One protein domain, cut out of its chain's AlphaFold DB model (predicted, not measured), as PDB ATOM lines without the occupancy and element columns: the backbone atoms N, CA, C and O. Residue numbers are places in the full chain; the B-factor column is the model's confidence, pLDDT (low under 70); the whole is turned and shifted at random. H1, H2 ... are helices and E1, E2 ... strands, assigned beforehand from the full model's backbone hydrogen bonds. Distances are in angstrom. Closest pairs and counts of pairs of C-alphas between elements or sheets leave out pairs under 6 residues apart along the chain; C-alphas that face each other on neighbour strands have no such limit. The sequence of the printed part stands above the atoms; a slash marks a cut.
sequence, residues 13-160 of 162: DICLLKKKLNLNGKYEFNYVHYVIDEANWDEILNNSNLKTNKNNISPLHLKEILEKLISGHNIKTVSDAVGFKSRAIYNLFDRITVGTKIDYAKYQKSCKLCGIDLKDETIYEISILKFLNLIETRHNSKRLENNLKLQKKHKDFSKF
ATOM      1  N   ASP A  13     136.608 136.299 142.520       74.94
ATOM      2  CA  ASP A  13     135.225 136.511 142.942       74.94
ATOM      3  C   ASP A  13     134.973 137.985 143.259       74.94
ATOM      4  O   ASP A  13     133.892 138.514 143.014       74.94
ATOM      5  N   ILE A  14     135.976 138.669 143.817       88.31
ATOM      6  CA  ILE A  14     135.813 140.002 144.401       88.31
ATOM      7  C   ILE A  14     137.011 140.884 144.050       88.31
ATOM      8  O   ILE A  14     138.162 140.446 144.067       88.31
ATOM      9  N   CYS A  15     136.745 142.163 143.786       91.19
ATOM     10  CA  CYS A  15     137.762 143.172 143.522       91.19
ATOM     11  C   CYS A  15     137.474 144.434 144.337       91.19
ATOM     12  O   CYS A  15     136.408 145.038 144.222       91.19
ATOM     13  N   LEU A  16     138.421 144.821 145.191       90.50
ATOM     14  CA  LEU A  16     138.268 145.932 146.124       90.50
ATOM     15  C   LEU A  16     139.307 147.020 145.873       90.50
ATOM     16  O   LEU A  16     140.505 146.765 145.948       90.50
ATOM     17  N   LEU A  17     138.856 148.259 145.679       89.00
ATOM     18  CA  LEU A  17     139.742 149.413 145.552       89.00
ATOM     19  C   LEU A  17     140.236 149.883 146.930       89.00
ATOM     20  O   LEU A  17     139.546 150.628 147.630       89.00
ATOM     21  N   LYS A  18     141.440 149.470 147.332       87.56
ATOM     22  CA  LYS A  18     142.045 149.866 148.610       87.56
ATOM     23  C   LYS A  18     142.983 151.056 148.436       87.56
ATOM     24  O   LYS A  18     143.816 151.104 147.538       87.56
ATOM     25  N   LYS A  19     142.881 152.002 149.367       86.75
ATOM     26  CA  LYS A  19     143.813 153.124 149.493       86.75
ATOM     27  C   LYS A  19     145.019 152.670 150.321       86.75
ATOM     28  O   LYS A  19     144.844 152.291 151.479       86.75
ATOM     29  N   LYS A  20     146.224 152.710 149.753       79.81
ATOM     30  CA  LYS A  20     147.485 152.349 150.421       79.81
ATOM     31  C   LYS A  20     148.433 153.544 150.410       79.81
ATOM     32  O   LYS A  20     148.458 154.311 149.454       79.81
ATOM     33  N   LEU A  21     149.186 153.727 151.491       80.50
ATOM     34  CA  LEU A  21     150.270 154.703 151.525       80.50
ATOM     35  C   LEU A  21     151.474 154.110 150.781       80.50
ATOM     36  O   LEU A  21     151.886 152.987 151.082       80.50
ATOM     37  N   ASN A  22     152.006 154.833 149.804       81.38
ATOM     38  CA  ASN A  22     153.225 154.451 149.105       81.38
ATOM     39  C   ASN A  22     154.474 154.862 149.910       81.38
ATOM     40  O   ASN A  22     154.385 155.563 150.922       81.38
ATOM     41  N   LEU A  23     155.652 154.441 149.442       81.69
ATOM     42  CA  LEU A  23     156.943 154.740 150.084       81.69
ATOM     43  C   LEU A  23     157.254 156.247 150.151       81.69
ATOM     44  O   LEU A  23     158.027 156.677 150.998       81.69
ATOM     45  N   ASN A  24     156.602 157.050 149.309       86.38
ATOM     46  CA  ASN A  24     156.755 158.502 149.243       86.38
ATOM     47  C   ASN A  24     155.740 159.247 150.132       86.38
ATOM     48  O   ASN A  24     155.571 160.459 149.992       86.38
ATOM     49  N   GLY A  25     155.003 158.537 150.996       84.25
ATOM     50  CA  GLY A  25     153.994 159.129 151.877       84.25
ATOM     51  C   GLY A  25     152.747 159.652 151.152       84.25
ATOM     52  O   GLY A  25     151.941 160.364 151.751       84.25
ATOM     53  N   LYS A  26     152.560 159.309 149.874       86.69
ATOM     54  CA  LYS A  26     151.358 159.632 149.098       86.69
ATOM     55  C   LYS A  26     150.411 158.443 149.092       86.69
ATOM     56  O   LYS A  26     150.826 157.290 149.142       86.69
ATOM     57  N   TYR A  27     149.118 158.725 149.040       83.81
ATOM     58  CA  TYR A  27     148.125 157.670 148.939       83.81
ATOM     59  C   TYR A  27     147.859 157.302 147.487       83.81
ATOM     60  O   TYR A  27     147.542 158.171 146.679       83.81
ATOM     61  N   GLU A  28     147.895 156.007 147.211       86.75
ATOM     62  CA  GLU A  28     147.543 155.416 145.926       86.75
ATOM     63  C   GLU A  28     146.375 154.452 146.108       86.75
ATOM     64  O   GLU A  28     146.176 153.867 147.179       86.75
ATOM     65  N   PHE A  29     145.563 154.333 145.064       85.62
ATOM     66  CA  PHE A  29     144.450 153.401 145.029       85.62
ATOM     67  C   PHE A  29     144.851 152.187 144.208       85.62
ATOM     68  O   PHE A  29     145.107 152.315 143.017       85.62
ATOM     69  N   ASN A  30     144.852 151.025 144.851       87.56
ATOM     70  CA  ASN A  30     145.192 149.761 144.220       87.56
ATOM     71  C   ASN A  30     144.009 148.812 144.343       87.56
ATOM     72  O   ASN A  30     143.361 148.732 145.394       87.56
ATOM     73  N   TYR A  31     143.727 148.090 143.266       89.69
ATOM     74  CA  TYR A  31     142.765 147.006 143.319       89.69
ATOM     75  C   TYR A  31     143.374 145.815 144.046       89.69
ATOM     76  O   TYR A  31     144.534 145.466 143.851       89.69
ATOM     77  N   VAL A  32     142.579 145.217 144.921       91.56
ATOM     78  CA  VAL A  32     142.929 144.008 145.650       91.56
ATOM     79  C   VAL A  32     141.910 142.945 145.303       91.56
ATOM     80  O   VAL A  32     140.706 143.145 145.479       91.56
ATOM     81  N   HIS A  33     142.411 141.828 144.803       93.12
ATOM     82  CA  HIS A  33     141.615 140.751 144.245       93.12
ATOM     83  C   HIS A  33     141.477 139.627 145.264       93.12
ATOM     84  O   HIS A  33     142.464 139.248 145.897       93.12
ATOM     85  N   TYR A  34     140.268 139.091 145.404       92.62
ATOM     86  CA  TYR A  34     139.992 137.980 146.303       92.62
ATOM     87  C   TYR A  34     139.305 136.827 145.586       92.62
ATOM     88  O   TYR A  34     138.559 137.031 144.624       92.62
ATOM     89  N   VAL A  35     139.538 135.634 146.118       92.44
ATOM     90  CA  VAL A  35     138.773 134.418 145.848       92.44
ATOM     91  C   VAL A  35     138.212 133.871 147.155       92.44
ATOM     92  O   VAL A  35     138.840 134.018 148.209       92.44
ATOM     93  N   ILE A  36     137.032 133.268 147.090       91.94
ATOM     94  CA  ILE A  36     136.408 132.567 148.211       91.94
ATOM     95  C   ILE A  36     136.869 131.109 148.162       91.94
ATOM     96  O   ILE A  36     136.731 130.450 147.135       91.94
ATOM     97  N   ASP A  37     137.438 130.614 149.261       89.44
ATOM     98  CA  ASP A  37     137.943 129.235 149.349       89.44
ATOM     99  C   ASP A  37     136.798 128.208 149.251       89.44
ATOM    100  O   ASP A  37     136.876 127.200 148.545       89.44
ATOM    101  N   GLU A  38     135.673 128.491 149.914       90.75
ATOM    102  CA  GLU A  38     134.531 127.584 149.959       90.75
ATOM    103  C   GLU A  38     133.576 127.769 148.765       90.75
ATOM    104  O   GLU A  38     132.839 128.749 148.671       90.75
ATOM    105  N   ALA A  39     133.497 126.774 147.877       86.81
ATOM    106  CA  ALA A  39     132.598 126.814 146.715       86.81
ATOM    107  C   ALA A  39     131.100 126.890 147.078       86.81
ATOM    108  O   ALA A  39     130.305 127.443 146.324       86.81
ATOM    109  N   ASN A  40     130.711 126.343 148.231       90.06
ATOM    110  CA  ASN A  40     129.347 126.367 148.765       90.06
ATOM    111  C   ASN A  40     129.163 127.444 149.847       90.06
ATOM    112  O   ASN A  40     128.324 127.295 150.737       90.06
ATOM    113  N   TRP A  41     129.947 128.525 149.795       93.19
ATOM    114  CA  TRP A  41     129.904 129.609 150.776       93.19
ATOM    115  C   TRP A  41     128.490 130.143 151.047       93.19
ATOM    116  O   TRP A  41     128.172 130.460 152.195       93.19
ATOM    117  N   ASP A  42     127.635 130.207 150.021       91.75
ATOM    118  CA  ASP A  42     126.260 130.696 150.154       91.75
ATOM    119  C   ASP A  42     125.432 129.804 151.089       91.75
ATOM    120  O   ASP A  42     124.776 130.284 152.015       91.75
ATOM    121  N   GLU A  43     125.529 128.487 150.904       92.38
ATOM    122  CA  GLU A  43     124.861 127.496 151.745       92.38
ATOM    123  C   GLU A  43     125.388 127.543 153.186       92.38
ATOM    124  O   GLU A  43     124.602 127.524 154.136       92.38
ATOM    125  N   ILE A  44     126.708 127.679 153.358       92.88
ATOM    126  CA  ILE A  44     127.346 127.806 154.676       92.88
ATOM    127  C   ILE A  44     126.790 129.022 155.434       92.88
ATOM    128  O   ILE A  44     126.488 128.926 156.627       92.88
ATOM    129  N   LEU A  45     126.646 130.169 154.762       92.81
ATOM    130  CA  LEU A  45     126.122 131.388 155.379       92.81
ATOM    131  C   LEU A  45     124.616 131.308 155.649       92.81
ATOM    132  O   LEU A  45     124.190 131.735 156.723       92.81
ATOM    133  N   ASN A  46     123.829 130.728 154.734       90.88
ATOM    134  CA  ASN A  46     122.383 130.535 154.908       90.88
ATOM    135  C   ASN A  46     122.059 129.626 156.099       90.88
ATOM    136  O   ASN A  46     121.136 129.907 156.859       90.88
ATOM    137  N   ASN A  47     122.841 128.561 156.283       90.38
ATOM    138  CA  ASN A  47     122.630 127.585 157.351       90.38
ATOM    139  C   ASN A  47     123.228 128.023 158.701       90.38
ATOM    140  O   ASN A  47     123.112 127.312 159.704       90.38
ATOM    141  N   SER A  48     123.884 129.187 158.763       88.12
ATOM    142  CA  SER A  48     124.509 129.669 159.990       88.12
ATOM    143  C   SER A  48     123.493 130.274 160.962       88.12
ATOM    144  O   SER A  48     122.935 131.345 160.736       88.12
ATOM    145  N   ASN A  49     123.347 129.643 162.129       81.69
ATOM    146  CA  ASN A  49     122.487 130.122 163.218       81.69
ATOM    147  C   ASN A  49     123.196 131.082 164.199       81.69
ATOM    148  O   ASN A  49     122.701 131.334 165.304       81.69
ATOM    149  N   LEU A  50     124.376 131.609 163.843       83.50
ATOM    150  CA  LEU A  50     125.153 132.473 164.733       83.50
ATOM    151  C   LEU A  50     124.471 133.837 164.922       83.50
ATOM    152  O   LEU A  50     124.438 134.684 164.029       83.50
ATOM    153  N   LYS A  51     123.966 134.075 166.138       71.31
ATOM    154  CA  LYS A  51     123.335 135.341 166.527       71.31
ATOM    155  C   LYS A  51     124.381 136.429 166.744       71.31
ATOM    156  O   LYS A  51     125.096 136.394 167.740       71.31
ATOM    157  N   THR A  52     124.407 137.454 165.900       76.69
ATOM    158  CA  THR A  52     125.204 138.665 166.148       76.69
ATOM    159  C   THR A  52     124.328 139.824 166.630       76.69
ATOM    160  O   THR A  52     123.102 139.768 166.597       76.69
ATOM    161  N   ASN A  53     124.954 140.888 167.139       73.25
ATOM    162  CA  ASN A  53     124.253 142.139 167.436       73.25
ATOM    163  C   ASN A  53     124.374 143.120 166.257       73.25
ATOM    164  O   ASN A  53     125.230 142.946 165.393       73.25
ATOM    165  N   LYS A  54     123.592 144.207 166.286       75.31
ATOM    166  CA  LYS A  54     123.579 145.257 165.246       75.31
ATOM    167  C   LYS A  54     124.941 145.894 164.923       75.31
ATOM    168  O   LYS A  54     125.098 146.507 163.882       75.31
ATOM    169  N   ASN A  55     125.925 145.767 165.815       76.88
ATOM    170  CA  ASN A  55     127.254 146.357 165.642       76.88
ATOM    171  C   ASN A  55     128.259 145.381 165.008       76.88
ATOM    172  O   ASN A  55     129.419 145.743 164.820       76.88
ATOM    173  N   ASN A  56     127.858 144.137 164.730       84.56
ATOM    174  CA  ASN A  56     128.712 143.118 164.134       84.56
ATOM    175  C   ASN A  56     128.107 142.607 162.829       84.56
ATOM    176  O   ASN A  56     126.919 142.289 162.766       84.56
ATOM    177  N   ILE A  57     128.965 142.449 161.825       90.00
ATOM    178  CA  ILE A  57     128.614 141.779 160.574       90.00
ATOM    179  C   ILE A  57     128.220 140.337 160.924       90.00
ATOM    180  O   ILE A  57     128.980 139.624 161.585       90.00
ATOM    181  N   SER A  58     126.996 139.967 160.560       92.12
ATOM    182  CA  SER A  58     126.415 138.636 160.760       92.12
ATOM    183  C   SER A  58     126.716 137.754 159.546       92.12
ATOM    184  O   SER A  58     127.152 138.285 158.523       92.12
ATOM    185  N   PRO A  59     126.451 136.440 159.609       93.62
ATOM    186  CA  PRO A  59     126.481 135.587 158.421       93.62
ATOM    187  C   PRO A  59     125.613 136.114 157.276       93.62
ATOM    188  O   PRO A  59     126.096 136.225 156.153       93.62
ATOM    189  N   LEU A  60     124.387 136.558 157.573       91.81
ATOM    190  CA  LEU A  60     123.485 137.127 156.569       91.81
ATOM    191  C   LEU A  60     124.022 138.435 155.967       91.81
ATOM    192  O   LEU A  60     123.980 138.622 154.757       91.81
ATOM    193  N   HIS A  61     124.589 139.322 156.794       93.81
ATOM    194  CA  HIS A  61     125.213 140.549 156.292       93.81
ATOM    195  C   HIS A  61     126.448 140.242 155.440       93.81
ATOM    196  O   HIS A  61     126.668 140.908 154.436       93.81
ATOM    197  N   LEU A  62     127.270 139.256 155.827       95.44
ATOM    198  CA  LEU A  62     128.413 138.850 155.014       95.44
ATOM    199  C   LEU A  62     127.946 138.297 153.668       95.44
ATOM    200  O   LEU A  62     128.524 138.666 152.654       95.44
ATOM    201  N   LYS A  63     126.878 137.496 153.644       94.50
ATOM    202  CA  LYS A  63     126.281 137.019 152.394       94.50
ATOM    203  C   LYS A  63     125.909 138.189 151.481       94.50
ATOM    204  O   LYS A  63     126.413 138.261 150.366       94.50
ATOM    205  N   GLU A  64     125.143 139.154 151.986       94.94
ATOM    206  CA  GLU A  64     124.735 140.324 151.197       94.94
ATOM    207  C   GLU A  64     125.936 141.168 150.719       94.94
ATOM    208  O   GLU A  64     125.951 141.665 149.589       94.94
ATOM    209  N   ILE A  65     126.976 141.311 151.555       95.94
ATOM    210  CA  ILE A  65     128.237 141.963 151.171       95.94
ATOM    211  C   ILE A  65     128.871 141.231 149.983       95.94
ATOM    212  O   ILE A  65     129.239 141.880 149.004       95.94
ATOM    213  N   LEU A  66     129.018 139.906 150.066       95.62
ATOM    214  CA  LEU A  66     129.671 139.102 149.033       95.62
ATOM    215  C   LEU A  66     128.880 139.142 147.724       95.62
ATOM    216  O   LEU A  66     129.465 139.454 146.694       95.62
ATOM    217  N   GLU A  67     127.562 138.932 147.765       94.25
ATOM    218  CA  GLU A  67     126.696 138.968 146.578       94.25
ATOM    219  C   GLU A  67     126.825 140.293 145.815       94.25
ATOM    220  O   GLU A  67     127.033 140.305 144.599       94.25
ATOM    221  N   LYS A  68     126.769 141.427 146.526       94.56
ATOM    222  CA  LYS A  68     126.886 142.748 145.894       94.56
ATOM    223  C   LYS A  68     128.284 143.007 145.335       94.56
ATOM    224  O   LYS A  68     128.400 143.633 144.281       94.56
ATOM    225  N   LEU A  69     129.335 142.569 146.029       93.69
ATOM    226  CA  LEU A  69     130.714 142.734 145.563       93.69
ATOM    227  C   LEU A  69     131.008 141.869 144.333       93.69
ATOM    228  O   LEU A  69     131.628 142.358 143.390       93.69
ATOM    229  N   ILE A  70     130.523 140.624 144.315       91.44
ATOM    230  CA  ILE A  70     130.631 139.710 143.167       91.44
ATOM    231  C   ILE A  70     129.904 140.294 141.952       91.44
ATOM    232  O   ILE A  70     130.401 140.221 140.830       91.44
ATOM    233  N   SER A  71     128.762 140.954 142.167       90.00
ATOM    234  CA  SER A  71     128.037 141.641 141.098       90.00
ATOM    235  C   SER A  71     128.663 142.988 140.683       90.00
ATOM    236  O   SER A  71     128.053 143.729 139.914       90.00
ATOM    237  N   GLY A  72     129.837 143.347 141.214       88.75
ATOM    238  CA  GLY A  72     130.603 144.531 140.817       88.75
ATOM    239  C   GLY A  72     130.251 145.839 141.528       88.75
ATOM    240  O   GLY A  72     130.727 146.898 141.114       88.75
ATOM    241  N   HIS A  73     129.455 145.820 142.602       91.94
ATOM    242  CA  HIS A  73     129.220 147.038 143.381       91.94
ATOM    243  C   HIS A  73     130.485 147.475 144.121       91.94
ATOM    244  O   HIS A  73     131.243 146.668 144.656       91.94
ATOM    245  N   ASN A  74     130.687 148.790 144.225       91.94
ATOM    246  CA  ASN A  74     131.781 149.335 145.019       91.94
ATOM    247  C   ASN A  74     131.478 149.268 146.532       91.94
ATOM    248  O   ASN A  74     130.326 149.190 146.968       91.94
ATOM    249  N   ILE A  75     132.526 149.383 147.354       93.69
ATOM    250  CA  ILE A  75     132.419 149.265 148.816       93.69
ATOM    251  C   ILE A  75     131.501 150.310 149.464       93.69
ATOM    252  O   ILE A  75     131.009 150.087 150.569       93.69
ATOM    253  N   LYS A  76     131.318 151.474 148.828       93.38
ATOM    254  CA  LYS A  76     130.461 152.542 149.349       93.38
ATOM    255  C   LYS A  76     129.002 152.120 149.214       93.38
ATOM    256  O   LYS A  76     128.294 152.097 150.209       93.38
ATOM    257  N   THR A  77     128.606 151.662 148.029       94.38
ATOM    258  CA  THR A  77     127.262 151.130 147.780       94.38
ATOM    259  C   THR A  77     126.948 149.934 148.678       94.38
ATOM    260  O   THR A  77     125.859 149.853 149.236       94.38
ATOM    261  N   VAL A  78     127.911 149.028 148.870       95.31
ATOM    262  CA  VAL A  78     127.735 147.891 149.786       95.31
ATOM    263  C   VAL A  78     127.580 148.367 151.230       95.31
ATOM    264  O   VAL A  78     126.639 147.958 151.901       95.31
ATOM    265  N   SER A  79     128.458 149.264 151.689       95.00
ATOM    266  CA  SER A  79     128.406 149.878 153.026       95.00
ATOM    267  C   SER A  79     127.045 150.502 153.327       95.00
ATOM    268  O   SER A  79     126.505 150.288 154.413       95.00
ATOM    269  N   ASP A  80     126.496 151.250 152.371       95.06
ATOM    270  CA  ASP A  80     125.205 151.922 152.513       95.06
ATOM    271  C   ASP A  80     124.048 150.913 152.574       95.06
ATOM    272  O   ASP A  80     123.134 151.086 153.376       95.06
ATOM    273  N   ALA A  81     124.116 149.825 151.799       93.31
ATOM    274  CA  ALA A  81     123.086 148.787 151.790       93.31
ATOM    275  C   ALA A  81     123.030 147.989 153.103       93.31
ATOM    276  O   ALA A  81     121.955 147.802 153.663       93.31
ATOM    277  N   VAL A  82     124.186 147.560 153.624       92.25
ATOM    278  CA  VAL A  82     124.240 146.715 154.833       92.25
ATOM    279  C   VAL A  82     124.334 147.508 156.139       92.25
ATOM    280  O   VAL A  82     124.378 146.926 157.220       92.25
ATOM    281  N   GLY A  83     124.420 148.841 156.069       93.06
ATOM    282  CA  GLY A  83     124.507 149.709 157.246       93.06
ATOM    283  C   GLY A  83     125.831 149.615 158.021       93.06
ATOM    284  O   GLY A  83     125.896 150.003 159.190       93.06
ATOM    285  N   PHE A  84     126.909 149.127 157.394       93.62
ATOM    286  CA  PHE A  84     128.240 149.023 158.002       93.62
ATOM    287  C   PHE A  84     129.241 149.921 157.293       93.62
ATOM    288  O   PHE A  84     129.438 149.798 156.095       93.62
ATOM    289  N   LYS A  85     129.979 150.740 158.058       94.12
ATOM    290  CA  LYS A  85     131.057 151.590 157.518       94.12
ATOM    291  C   LYS A  85     132.018 150.776 156.642       94.12
ATOM    292  O   LYS A  85     132.518 149.748 157.096       94.12
ATOM    293  N   SER A  86     132.419 151.309 155.485       93.69
ATOM    294  CA  SER A  86     133.372 150.652 154.569       93.69
ATOM    295  C   SER A  86     134.654 150.164 155.256       93.69
ATOM    296  O   SER A  86     135.148 149.085 154.951       93.69
ATOM    297  N   ARG A  87     135.172 150.909 156.248       91.75
ATOM    298  CA  ARG A  87     136.340 150.492 157.049       91.75
ATOM    299  C   ARG A  87     136.111 149.174 157.794       91.75
ATOM    300  O   ARG A  87     137.031 148.373 157.903       91.75
ATOM    301  N   ALA A  88     134.909 148.950 158.322       91.94
ATOM    302  CA  ALA A  88     134.572 147.708 159.011       91.94
ATOM    303  C   ALA A  88     134.555 146.522 158.037       91.94
ATOM    304  O   ALA A  88     135.045 145.453 158.391       91.94
ATOM    305  N   ILE A  89     134.060 146.734 156.813       94.38
ATOM    306  CA  ILE A  89     134.059 145.718 155.755       94.38
ATOM    307  C   ILE A  89     135.497 145.426 155.303       94.38
ATOM    308  O   ILE A  89     135.895 144.270 155.269       94.38
ATOM    309  N   TYR A  90     136.334 146.443 155.074       93.56
ATOM    310  CA  TYR A  90     137.749 146.223 154.747       93.56
ATOM    311  C   TYR A  90     138.493 145.422 155.816       93.56
ATOM    312  O   TYR A  90     139.138 144.425 155.501       93.56
ATOM    313  N   ASN A  91     138.339 145.819 157.081       92.69
ATOM    314  CA  ASN A  91     138.940 145.105 158.204       92.69
ATOM    315  C   ASN A  91     138.412 143.669 158.320       92.69
ATOM    316  O   ASN A  91     139.101 142.810 158.864       92.69
ATOM    317  N   LEU A  92     137.174 143.407 157.886       93.75
ATOM    318  CA  LEU A  92     136.638 142.055 157.862       93.75
ATOM    319  C   LEU A  92     137.416 141.195 156.870       93.75
ATOM    320  O   LEU A  92     137.915 140.158 157.292       93.75
ATOM    321  N   PHE A  93     137.568 141.651 155.623       94.31
ATOM    322  CA  PHE A  93     138.334 140.943 154.591       94.31
ATOM    323  C   PHE A  93     139.742 140.605 155.088       94.31
ATOM    324  O   PHE A  93     140.115 139.440 155.078       94.31
ATOM    325  N   ASP A  94     140.459 141.576 155.663       92.25
ATOM    326  CA  ASP A  94     141.805 141.347 156.212       92.25
ATOM    327  C   ASP A  94     141.830 140.255 157.295       92.25
ATOM    328  O   ASP A  94     142.767 139.464 157.384       92.25
ATOM    329  N   ARG A  95     140.786 140.184 158.130       93.12
ATOM    330  CA  ARG A  95     140.685 139.184 159.201       93.12
ATOM    331  C   ARG A  95     140.337 137.795 158.685       93.12
ATOM    332  O   ARG A  95     140.734 136.826 159.326       93.12
ATOM    333  N   ILE A  96     139.584 137.690 157.593       95.12
ATOM    334  CA  ILE A  96     139.107 136.409 157.050       95.12
ATOM    335  C   ILE A  96     139.992 135.876 155.921       95.12
ATOM    336  O   ILE A  96     139.828 134.723 155.536       95.12
ATOM    337  N   THR A  97     140.970 136.659 155.458       95.56
ATOM    338  CA  THR A  97     142.039 136.186 154.573       95.56
ATOM    339  C   THR A  97     142.803 135.034 155.229       95.56
ATOM    340  O   THR A  97     143.274 135.164 156.364       95.56
ATOM    341  N   VAL A  98     142.919 133.908 154.532       93.94
ATOM    342  CA  VAL A  98     143.622 132.689 154.969       93.94
ATOM    343  C   VAL A  98     144.919 132.442 154.212       93.94
ATOM    344  O   VAL A  98     145.802 131.777 154.744       93.94
ATOM    345  N   GLY A  99     145.069 133.017 153.022       91.50
ATOM    346  CA  GLY A  99     146.253 132.810 152.205       91.50
ATOM    347  C   GLY A  99     146.321 133.745 151.010       91.50
ATOM    348  O   GLY A  99     145.513 134.666 150.854       91.50
ATOM    349  N   THR A 100     147.318 133.493 150.173       91.94
ATOM    350  CA  THR A 100     147.515 134.168 148.894       91.94
ATOM    351  C   THR A 100     147.803 133.142 147.805       91.94
ATOM    352  O   THR A 100     148.431 132.111 148.045       91.94
ATOM    353  N   LYS A 101     147.351 133.440 146.588       85.00
ATOM    354  CA  LYS A 101     147.653 132.699 145.366       85.00
ATOM    355  C   LYS A 101     148.479 133.596 144.449       85.00
ATOM    356  O   LYS A 101     148.142 134.762 144.238       85.00
ATOM    357  N   ILE A 102     149.565 133.033 143.930       79.12
ATOM    358  CA  ILE A 102     150.470 133.647 142.949       79.12
ATOM    359  C   ILE A 102     150.242 132.937 141.602       79.12
ATOM    360  O   ILE A 102     149.655 131.853 141.567       79.12
ATOM    361  N   ASP A 103     150.661 133.548 140.494       76.81
ATOM    362  CA  ASP A 103     150.498 133.039 139.123       76.81
ATOM    363  C   ASP A 103     149.038 132.789 138.717       76.81
ATOM    364  O   ASP A 103     148.736 131.910 137.899       76.81
ATOM    365  N   TYR A 104     148.102 133.562 139.271       79.00
ATOM    366  CA  TYR A 104     146.678 133.351 139.018       79.00
ATOM    367  C   TYR A 104     146.287 133.577 137.550       79.00
ATOM    368  O   TYR A 104     145.290 133.024 137.080       79.00
ATOM    369  N   ALA A 105     147.121 134.289 136.783       78.00
ATOM    370  CA  ALA A 105     146.984 134.435 135.335       78.00
ATOM    371  C   ALA A 105     146.921 133.115 134.554       78.00
ATOM    372  O   ALA A 105     146.384 133.096 133.444       78.00
ATOM    373  N   LYS A 106     147.406 132.003 135.130       83.38
ATOM    374  CA  LYS A 106     147.233 130.652 134.566       83.38
ATOM    375  C   LYS A 106     145.756 130.242 134.480       83.38
ATOM    376  O   LYS A 106     145.396 129.469 133.598       83.38
ATOM    377  N   TYR A 107     144.913 130.774 135.365       82.44
ATOM    378  CA  TYR A 107     143.474 130.506 135.428       82.44
ATOM    379  C   TYR A 107     142.645 131.649 134.836       82.44
ATOM    380  O   TYR A 107     141.656 131.410 134.145       82.44
ATOM    381  N   GLN A 108     143.056 132.897 135.075       85.81
ATOM    382  CA  GLN A 108     142.361 134.084 134.591       85.81
ATOM    383  C   GLN A 108     143.358 135.187 134.250       85.81
ATOM    384  O   GLN A 108     143.960 135.768 135.145       85.81
ATOM    385  N   LYS A 109     143.476 135.532 132.963       87.06
ATOM    386  CA  LYS A 109     144.436 136.543 132.493       87.06
ATOM    387  C   LYS A 109     144.178 137.941 133.058       87.06
ATOM    388  O   LYS A 109     145.123 138.607 133.440       87.06
ATOM    389  N   SER A 110     142.924 138.386 133.126       89.12
ATOM    390  CA  SER A 110     142.574 139.723 133.621       89.12
ATOM    391  C   SER A 110     141.378 139.691 134.562       89.12
ATOM    392  O   SER A 110     140.474 138.867 134.404       89.12
ATOM    393  N   CYS A 111     141.345 140.583 135.553       88.56
ATOM    394  CA  CYS A 111     140.232 140.706 136.485       88.56
ATOM    395  C   CYS A 111     138.941 141.084 135.739       88.56
ATOM    396  O   CYS A 111     138.884 142.115 135.078       88.56
ATOM    397  N   LYS A 112     137.871 140.299 135.901       85.75
ATOM    398  CA  LYS A 112     136.564 140.583 135.278       85.75
ATOM    399  C   LYS A 112     135.911 141.872 135.795       85.75
ATOM    400  O   LYS A 112     135.064 142.431 135.112       85.75
ATOM    401  N   LEU A 113     136.286 142.315 136.997       86.88
ATOM    402  CA  LEU A 113     135.672 143.460 137.673       86.88
ATOM    403  C   LEU A 113     136.404 144.778 137.390       86.88
ATOM    404  O   LEU A 113     135.753 145.792 137.168       86.88
ATOM    405  N   CYS A 114     137.742 144.782 137.390       88.50
ATOM    406  CA  CYS A 114     138.536 146.000 137.166       88.50
ATOM    407  C   CYS A 114     139.338 146.006 135.854       88.50
ATOM    408  O   CYS A 114     139.934 147.025 135.520       88.50
ATOM    409  N   GLY A 115     139.382 144.894 135.116       87.38
ATOM    410  CA  GLY A 115     140.075 144.779 133.829       87.38
ATOM    411  C   GLY A 115     141.601 144.638 133.899       87.38
ATOM    412  O   GLY A 115     142.222 144.441 132.858       87.38
ATOM    413  N   ILE A 116     142.212 144.714 135.086       88.50
ATOM    414  CA  ILE A 116     143.674 144.640 135.267       88.50
ATOM    415  C   ILE A 116     144.215 143.246 134.926       88.50
ATOM    416  O   ILE A 116     143.568 142.242 135.228       88.50
ATOM    417  N   ASP A 117     145.401 143.187 134.313       88.94
ATOM    418  CA  ASP A 117     146.157 141.950 134.072       88.94
ATOM    419  C   ASP A 117     146.607 141.321 135.402       88.94
ATOM    420  O   ASP A 117     147.180 141.993 136.253       88.94
ATOM    421  N   LEU A 118     146.341 140.028 135.583       88.06
ATOM    422  CA  LEU A 118     146.631 139.292 136.812       88.06
ATOM    423  C   LEU A 118     148.001 138.596 136.810       88.06
ATOM    424  O   LEU A 118     148.290 137.853 137.748       88.06
ATOM    425  N   LYS A 119     148.836 138.780 135.776       86.06
ATOM    426  CA  LYS A 119     150.120 138.069 135.612       86.06
ATOM    427  C   LYS A 119     151.053 138.170 136.820       86.06
ATOM    428  O   LYS A 119     151.630 137.155 137.197       86.06
ATOM    429  N   ASP A 120     151.117 139.340 137.445       84.25
ATOM    430  CA  ASP A 120     151.991 139.617 138.594       84.25
ATOM    431  C   ASP A 120     151.193 140.033 139.846       84.25
ATOM    432  O   ASP A 120     151.745 140.503 140.843       84.25
ATOM    433  N   GLU A 121     149.871 139.856 139.808       87.38
ATOM    434  CA  GLU A 121     148.980 140.258 140.889       87.38
ATOM    435  C   GLU A 121     148.881 139.178 141.966       87.38
ATOM    436  O   GLU A 121     148.710 137.986 141.697       87.38
ATOM    437  N   THR A 122     148.928 139.613 143.224       90.00
ATOM    438  CA  THR A 122     148.647 138.733 144.362       90.00
ATOM    439  C   THR A 122     147.143 138.632 144.556       90.00
ATOM    440  O   THR A 122     146.476 139.630 144.838       90.00
ATOM    441  N   ILE A 123     146.613 137.414 144.467       91.06
ATOM    442  CA  ILE A 123     145.209 137.141 144.770       91.06
ATOM    443  C   ILE A 123     145.111 136.657 146.210       91.06
ATOM    444  O   ILE A 123     145.847 135.767 146.624       91.06
ATOM    445  N   TYR A 124     144.207 137.238 146.984       92.88
ATOM    446  CA  TYR A 124     143.989 136.867 148.377       92.88
ATOM    447  C   TYR A 124     142.867 135.841 148.477       92.88
ATOM    448  O   TYR A 124     141.862 135.927 147.783       92.88
ATOM    449  N   GLU A 125     143.014 134.878 149.369       93.19
ATOM    450  CA  GLU A 125     141.996 133.863 149.607       93.19
ATOM    451  C   GLU A 125     141.291 134.152 150.926       93.19
ATOM    452  O   GLU A 125     141.958 134.298 151.953       93.19
ATOM    453  N   ILE A 126     139.963 134.269 150.901       94.94
ATOM    454  CA  ILE A 126     139.135 134.451 152.098       94.94
ATOM    455  C   ILE A 126     138.383 133.170 152.435       94.94
ATOM    456  O   ILE A 126     137.954 132.451 151.540       94.94
ATOM    457  N   SER A 127     138.190 132.930 153.733       94.56
ATOM    458  CA  SER A 127     137.434 131.781 154.234       94.56
ATOM    459  C   SER A 127     136.211 132.219 155.032       94.56
ATOM    460  O   SER A 127     136.303 132.957 156.026       94.56
ATOM    461  N   ILE A 128     135.054 131.704 154.631       95.00
ATOM    462  CA  ILE A 128     133.802 131.834 155.373       95.00
ATOM    463  C   ILE A 128     133.853 131.038 156.672       95.00
ATOM    464  O   ILE A 128     133.369 131.509 157.702       95.00
ATOM    465  N   LEU A 129     134.494 129.871 156.680       93.31
ATOM    466  CA  LEU A 129     134.657 129.102 157.914       93.31
ATOM    467  C   LEU A 129     135.489 129.877 158.944       93.31
ATOM    468  O   LEU A 129     135.116 129.952 160.119       93.31
ATOM    469  N   LYS A 130     136.561 130.557 158.511       94.69
ATOM    470  CA  LYS A 130     137.329 131.461 159.380       94.69
ATOM    471  C   LYS A 130     136.457 132.585 159.935       94.69
ATOM    472  O   LYS A 130     136.567 132.917 161.116       94.69
ATOM    473  N   PHE A 131     135.583 133.167 159.117       95.19
ATOM    474  CA  PHE A 131     134.632 134.173 159.582       95.19
ATOM    475  C   PHE A 131     133.711 133.647 160.693       95.19
ATOM    476  O   PHE A 131     133.593 134.288 161.742       95.19
ATOM    477  N   LEU A 132     133.094 132.481 160.491       92.62
ATOM    478  CA  LEU A 132     132.192 131.874 161.470       92.62
ATOM    479  C   LEU A 132     132.917 131.581 162.792       92.62
ATOM    480  O   LEU A 132     132.439 131.978 163.858       92.62
ATOM    481  N   ASN A 133     134.132 131.033 162.718       90.31
ATOM    482  CA  ASN A 133     134.983 130.787 163.886       90.31
ATOM    483  C   ASN A 133     135.315 132.077 164.660       90.31
ATOM    484  O   ASN A 133     135.337 132.088 165.895       90.31
ATOM    485  N   LEU A 134     135.549 133.197 163.960       89.44
ATOM    486  CA  LEU A 134     135.802 134.499 164.591       89.44
ATOM    487  C   LEU A 134     134.578 135.037 165.344       89.44
ATOM    488  O   LEU A 134     134.742 135.717 166.365       89.44
ATOM    489  N   ILE A 135     133.369 134.773 164.845       87.75
ATOM    490  CA  ILE A 135     132.129 135.119 165.543       87.75
ATOM    491  C   ILE A 135     131.994 134.251 166.792       87.75
ATOM    492  O   ILE A 135     131.870 134.787 167.896       87.75
ATOM    493  N   GLU A 136     132.075 132.934 166.640       81.69
ATOM    494  CA  GLU A 136     131.882 131.983 167.735       81.69
ATOM    495  C   GLU A 136     132.876 132.210 168.885       81.69
ATOM    496  O   GLU A 136     132.479 132.343 170.046       81.69
ATOM    497  N   THR A 137     134.157 132.403 168.563       79.00
ATOM    498  CA  THR A 137     135.201 132.701 169.558       79.00
ATOM    499  C   THR A 137     134.883 133.974 170.351       79.00
ATOM    500  O   THR A 137     135.037 134.015 171.575       79.00
ATOM    501  N   ARG A 138     134.363 135.020 169.690       76.38
ATOM    502  CA  ARG A 138     133.919 136.253 170.365       76.38
ATOM    503  C   ARG A 138     132.763 136.002 171.327       76.38
ATOM    504  O   ARG A 138     132.732 136.610 172.400       76.38
ATOM    505  N   HIS A 139     131.805 135.162 170.945       73.19
ATOM    506  CA  HIS A 139     130.686 134.808 171.816       73.19
ATOM    507  C   HIS A 139     131.164 134.046 173.048       73.19
ATOM    508  O   HIS A 139     130.781 134.404 174.165       73.19
ATOM    509  N   ASN A 140     132.062 133.080 172.861       68.50
ATOM    510  CA  ASN A 140     132.640 132.301 173.952       68.50
ATOM    511  C   ASN A 140     133.420 133.187 174.934       68.50
ATOM    512  O   ASN A 140     133.181 133.117 176.141       68.50
ATOM    513  N   SER A 141     134.249 134.107 174.430       69.50
ATOM    514  CA  SER A 141     134.979 135.076 175.264       69.50
ATOM    515  C   SER A 141     134.038 135.952 176.099       69.50
ATOM    516  O   SER A 141     134.222 136.095 177.306       69.50
ATOM    517  N   LYS A 142     132.978 136.504 175.492       70.31
ATOM    518  CA  LYS A 142     131.998 137.337 176.213       70.31
ATOM    519  C   LYS A 142     131.226 136.557 177.269       70.31
ATOM    520  O   LYS A 142     130.939 137.084 178.344       70.31
ATOM    521  N   ARG A 143     130.864 135.307 176.968       71.81
ATOM    522  CA  ARG A 143     130.177 134.429 177.919       71.81
ATOM    523  C   ARG A 143     131.064 134.159 179.134       71.81
ATOM    524  O   ARG A 143     130.585 134.261 180.260       71.81
ATOM    525  N   LEU A 144     132.351 133.895 178.907       72.06
ATOM    526  CA  LEU A 144     133.331 133.707 179.972       72.06
ATOM    527  C   LEU A 144     133.468 134.961 180.850       72.06
ATOM    528  O   LEU A 144     133.366 134.860 182.072       72.06
ATOM    529  N   GLU A 145     133.619 136.145 180.251       71.75
ATOM    530  CA  GLU A 145     133.693 137.412 180.996       71.75
ATOM    531  C   GLU A 145     132.456 137.660 181.869       71.75
ATOM    532  O   GLU A 145     132.574 138.075 183.025       71.75
ATOM    533  N   ASN A 146     131.261 137.396 181.336       75.19
ATOM    534  CA  ASN A 146     130.014 137.563 182.080       75.19
ATOM    535  C   ASN A 146     129.917 136.583 183.254       75.19
ATOM    536  O   ASN A 146     129.560 136.994 184.359       75.19
ATOM    537  N   ASN A 147     130.296 135.320 183.046       76.56
ATOM    538  CA  ASN A 147     130.327 134.318 184.111       76.56
ATOM    539  C   ASN A 147     131.298 134.721 185.234       76.56
ATOM    540  O   ASN A 147     130.941 134.642 186.409       76.56
ATOM    541  N   LEU A 148     132.486 135.231 184.893       77.94
ATOM    542  CA  LEU A 148     133.456 135.729 185.874       77.94
ATOM    543  C   LEU A 148     132.917 136.929 186.672       77.94
ATOM    544  O   LEU A 148     133.113 137.004 187.886       77.94
ATOM    545  N   LYS A 149     132.204 137.858 186.020       79.69
ATOM    546  CA  LYS A 149     131.554 138.996 186.698       79.69
ATOM    547  C   LYS A 149     130.458 138.539 187.663       79.69
ATOM    548  O   LYS A 149     130.385 139.056 188.776       79.69
ATOM    549  N   LEU A 150     129.631 137.570 187.262       76.12
ATOM    550  CA  LEU A 150     128.584 136.994 188.114       76.12
ATOM    551  C   LEU A 150     129.173 136.280 189.338       76.12
ATOM    552  O   LEU A 150     128.704 136.496 190.453       76.12
ATOM    553  N   GLN A 151     130.242 135.502 189.153       74.75
ATOM    554  CA  GLN A 151     130.939 134.839 190.260       74.75
ATOM    555  C   GLN A 151     131.542 135.837 191.258       74.75
ATOM    556  O   GLN A 151     131.441 135.622 192.466       74.75
ATOM    557  N   LYS A 152     132.138 136.941 190.779       74.94
ATOM    558  CA  LYS A 152     132.633 138.017 191.656       74.94
ATOM    559  C   LYS A 152     131.498 138.648 192.466       74.94
ATOM    560  O   LYS A 152     131.596 138.678 193.686       74.94
ATOM    561  N   LYS A 153     130.383 139.015 191.820       71.31
ATOM    562  CA  LYS A 153     129.197 139.550 192.518       71.31
ATOM    563  C   LYS A 153     128.673 138.605 193.603       71.31
ATOM    564  O   LYS A 153     128.379 139.060 194.699       71.31
ATOM    565  N   HIS A 154     128.596 137.299 193.332       67.69
ATOM    566  CA  HIS A 154     128.189 136.308 194.338       67.69
ATOM    567  C   HIS A 154     129.169 136.210 195.518       67.69
ATOM    568  O   HIS A 154     128.742 136.107 196.670       67.69
ATOM    569  N   LYS A 155     130.482 136.257 195.260       70.75
ATOM    570  CA  LYS A 155     131.505 136.286 196.321       70.75
ATOM    571  C   LYS A 155     131.415 137.549 197.177       70.75
ATOM    572  O   LYS A 155     131.564 137.460 198.390       70.75
ATOM    573  N   ASP A 156     131.152 138.696 196.566       64.94
ATOM    574  CA  ASP A 156     131.040 139.963 197.290       64.94
ATOM    575  C   ASP A 156     129.750 140.014 198.126       64.94
ATOM    576  O   ASP A 156     129.789 140.405 199.290       64.94
ATOM    577  N   PHE A 157     128.629 139.515 197.591       62.84
ATOM    578  CA  PHE A 157     127.356 139.437 198.319       62.84
ATOM    579  C   PHE A 157     127.426 138.464 199.510       62.84
ATOM    580  O   PHE A 157     126.989 138.785 200.609       62.84
ATOM    581  N   SER A 158     128.047 137.294 199.329       62.91
ATOM    582  CA  SER A 158     128.222 136.307 200.411       62.91
ATOM    583  C   SER A 158     129.181 136.754 201.522       62.91
ATOM    584  O   SER A 158     129.078 136.252 202.638       62.91
ATOM    585  N   LYS A 159     130.090 137.702 201.251       63.12
ATOM    586  CA  LYS A 159     130.900 138.367 202.286       63.12
ATOM    587  C   LYS A 159     130.115 139.410 203.082       63.12
ATOM    588  O   LYS A 159     130.464 139.640 204.229       63.12
ATOM    589  N   PHE A 160     129.103 140.031 202.478       54.84
ATOM    590  CA  PHE A 160     128.257 141.044 203.116       54.84
ATOM    591  C   PHE A 160     127.141 140.447 203.984       54.84
ATOM    592  O   PHE A 160     126.645 141.117 204.881       54.84
TER     593      PHE A 160
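This is residues 13 to 160 of the 162 residues of an uncharacterized protein of Mycoplasma bovis (UniProt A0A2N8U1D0). A small body of strands and short helices has one long straight helix, H5, running out of it, and residues 140 to 160 of that helix stick out free. In the body a strongly twisted sheet joins the long hairpin E1 and E2 to the short pair E3 and E4; H4 packs across one face, and H1, H2 and H3 follow one another in contact, with H3 touching H4. The printed part has 148 residues, with five named helices and four named strands in the order E1 E2 H1 H2 H3 H4 E3 E4 H5; the sheet runs E1 E2 E4 E3, mixed, and the class is mixed, helices and strands. The whole is loose, with a radius of gyration of the C-alphas of 19.6 A, and elongated, spanning 71 by 42 by 29 A.

E1, residues 14 to 21, begins at C-alpha 14 (135.813, 140.002, 144.401) and is 21.8 A long; E2, residues 27 to 36, is 27.7 A. H1 is residues 41 to 46, H2 residues 59 to 70 with 16.3 A, H3 residues 75 to 82 and H4 residues 86 to 96 with 15.6 A. E3 is residues 97 to 101 and E4 residues 123 to 126. H5, residues 128 to 160, is 48.9 A long and ends at C-alpha 160 (128.257, 141.044, 203.116).

E1 and E2 are an antiparallel hairpin, with N 16 and O 32 2.8 A apart, within hydrogen-bond range. E2 and E4 are parallel, with N 124 and O 33 at 2.9 A. E4 and E3 are an antiparallel hairpin, with N 98 and O 125 at 2.8 A. H4 is on one face of the sheet, two layers, a helix and a sheet, at a height of 9.6 A, across the strands at 77 degrees to E1 on the local plane. H4 and H3 touch, about perpendicular at 87 degrees, closest at the C-alphas of Ser 86 and Ser 79, 5.3 A. H3 and H2 are a helical hairpin, closest at the C-alphas of Val 78 and Ile 65, 6.1 A. H2 only grazes the sheet, with residues 66 to 70. H2 touches H1 with residues 59 to 63 alone, a helical hairpin with a steep tilt of 40 degrees, closest at the C-alphas of Pro 59 and Leu 45, 5.2 A. H4 and H5 touch only at their ends, closest at the C-alphas of Ile 96 and Phe 131, 5.6 A. In all five helices every O i to N i+4 pair is within hydrogen-bond range.

The C-alphas of Lys 109 and Phe 160 are the two farthest apart, 72.6 A. Without residues 140 to 160 the body spans 41 by 33 by 25 A. The printed part has no cut; the links H1 to H2 and E3 to E4 are long. Mean pLDDT of the printed part is 86.3, and residues 140 to 141, 154 and 156 to 160 are under 70.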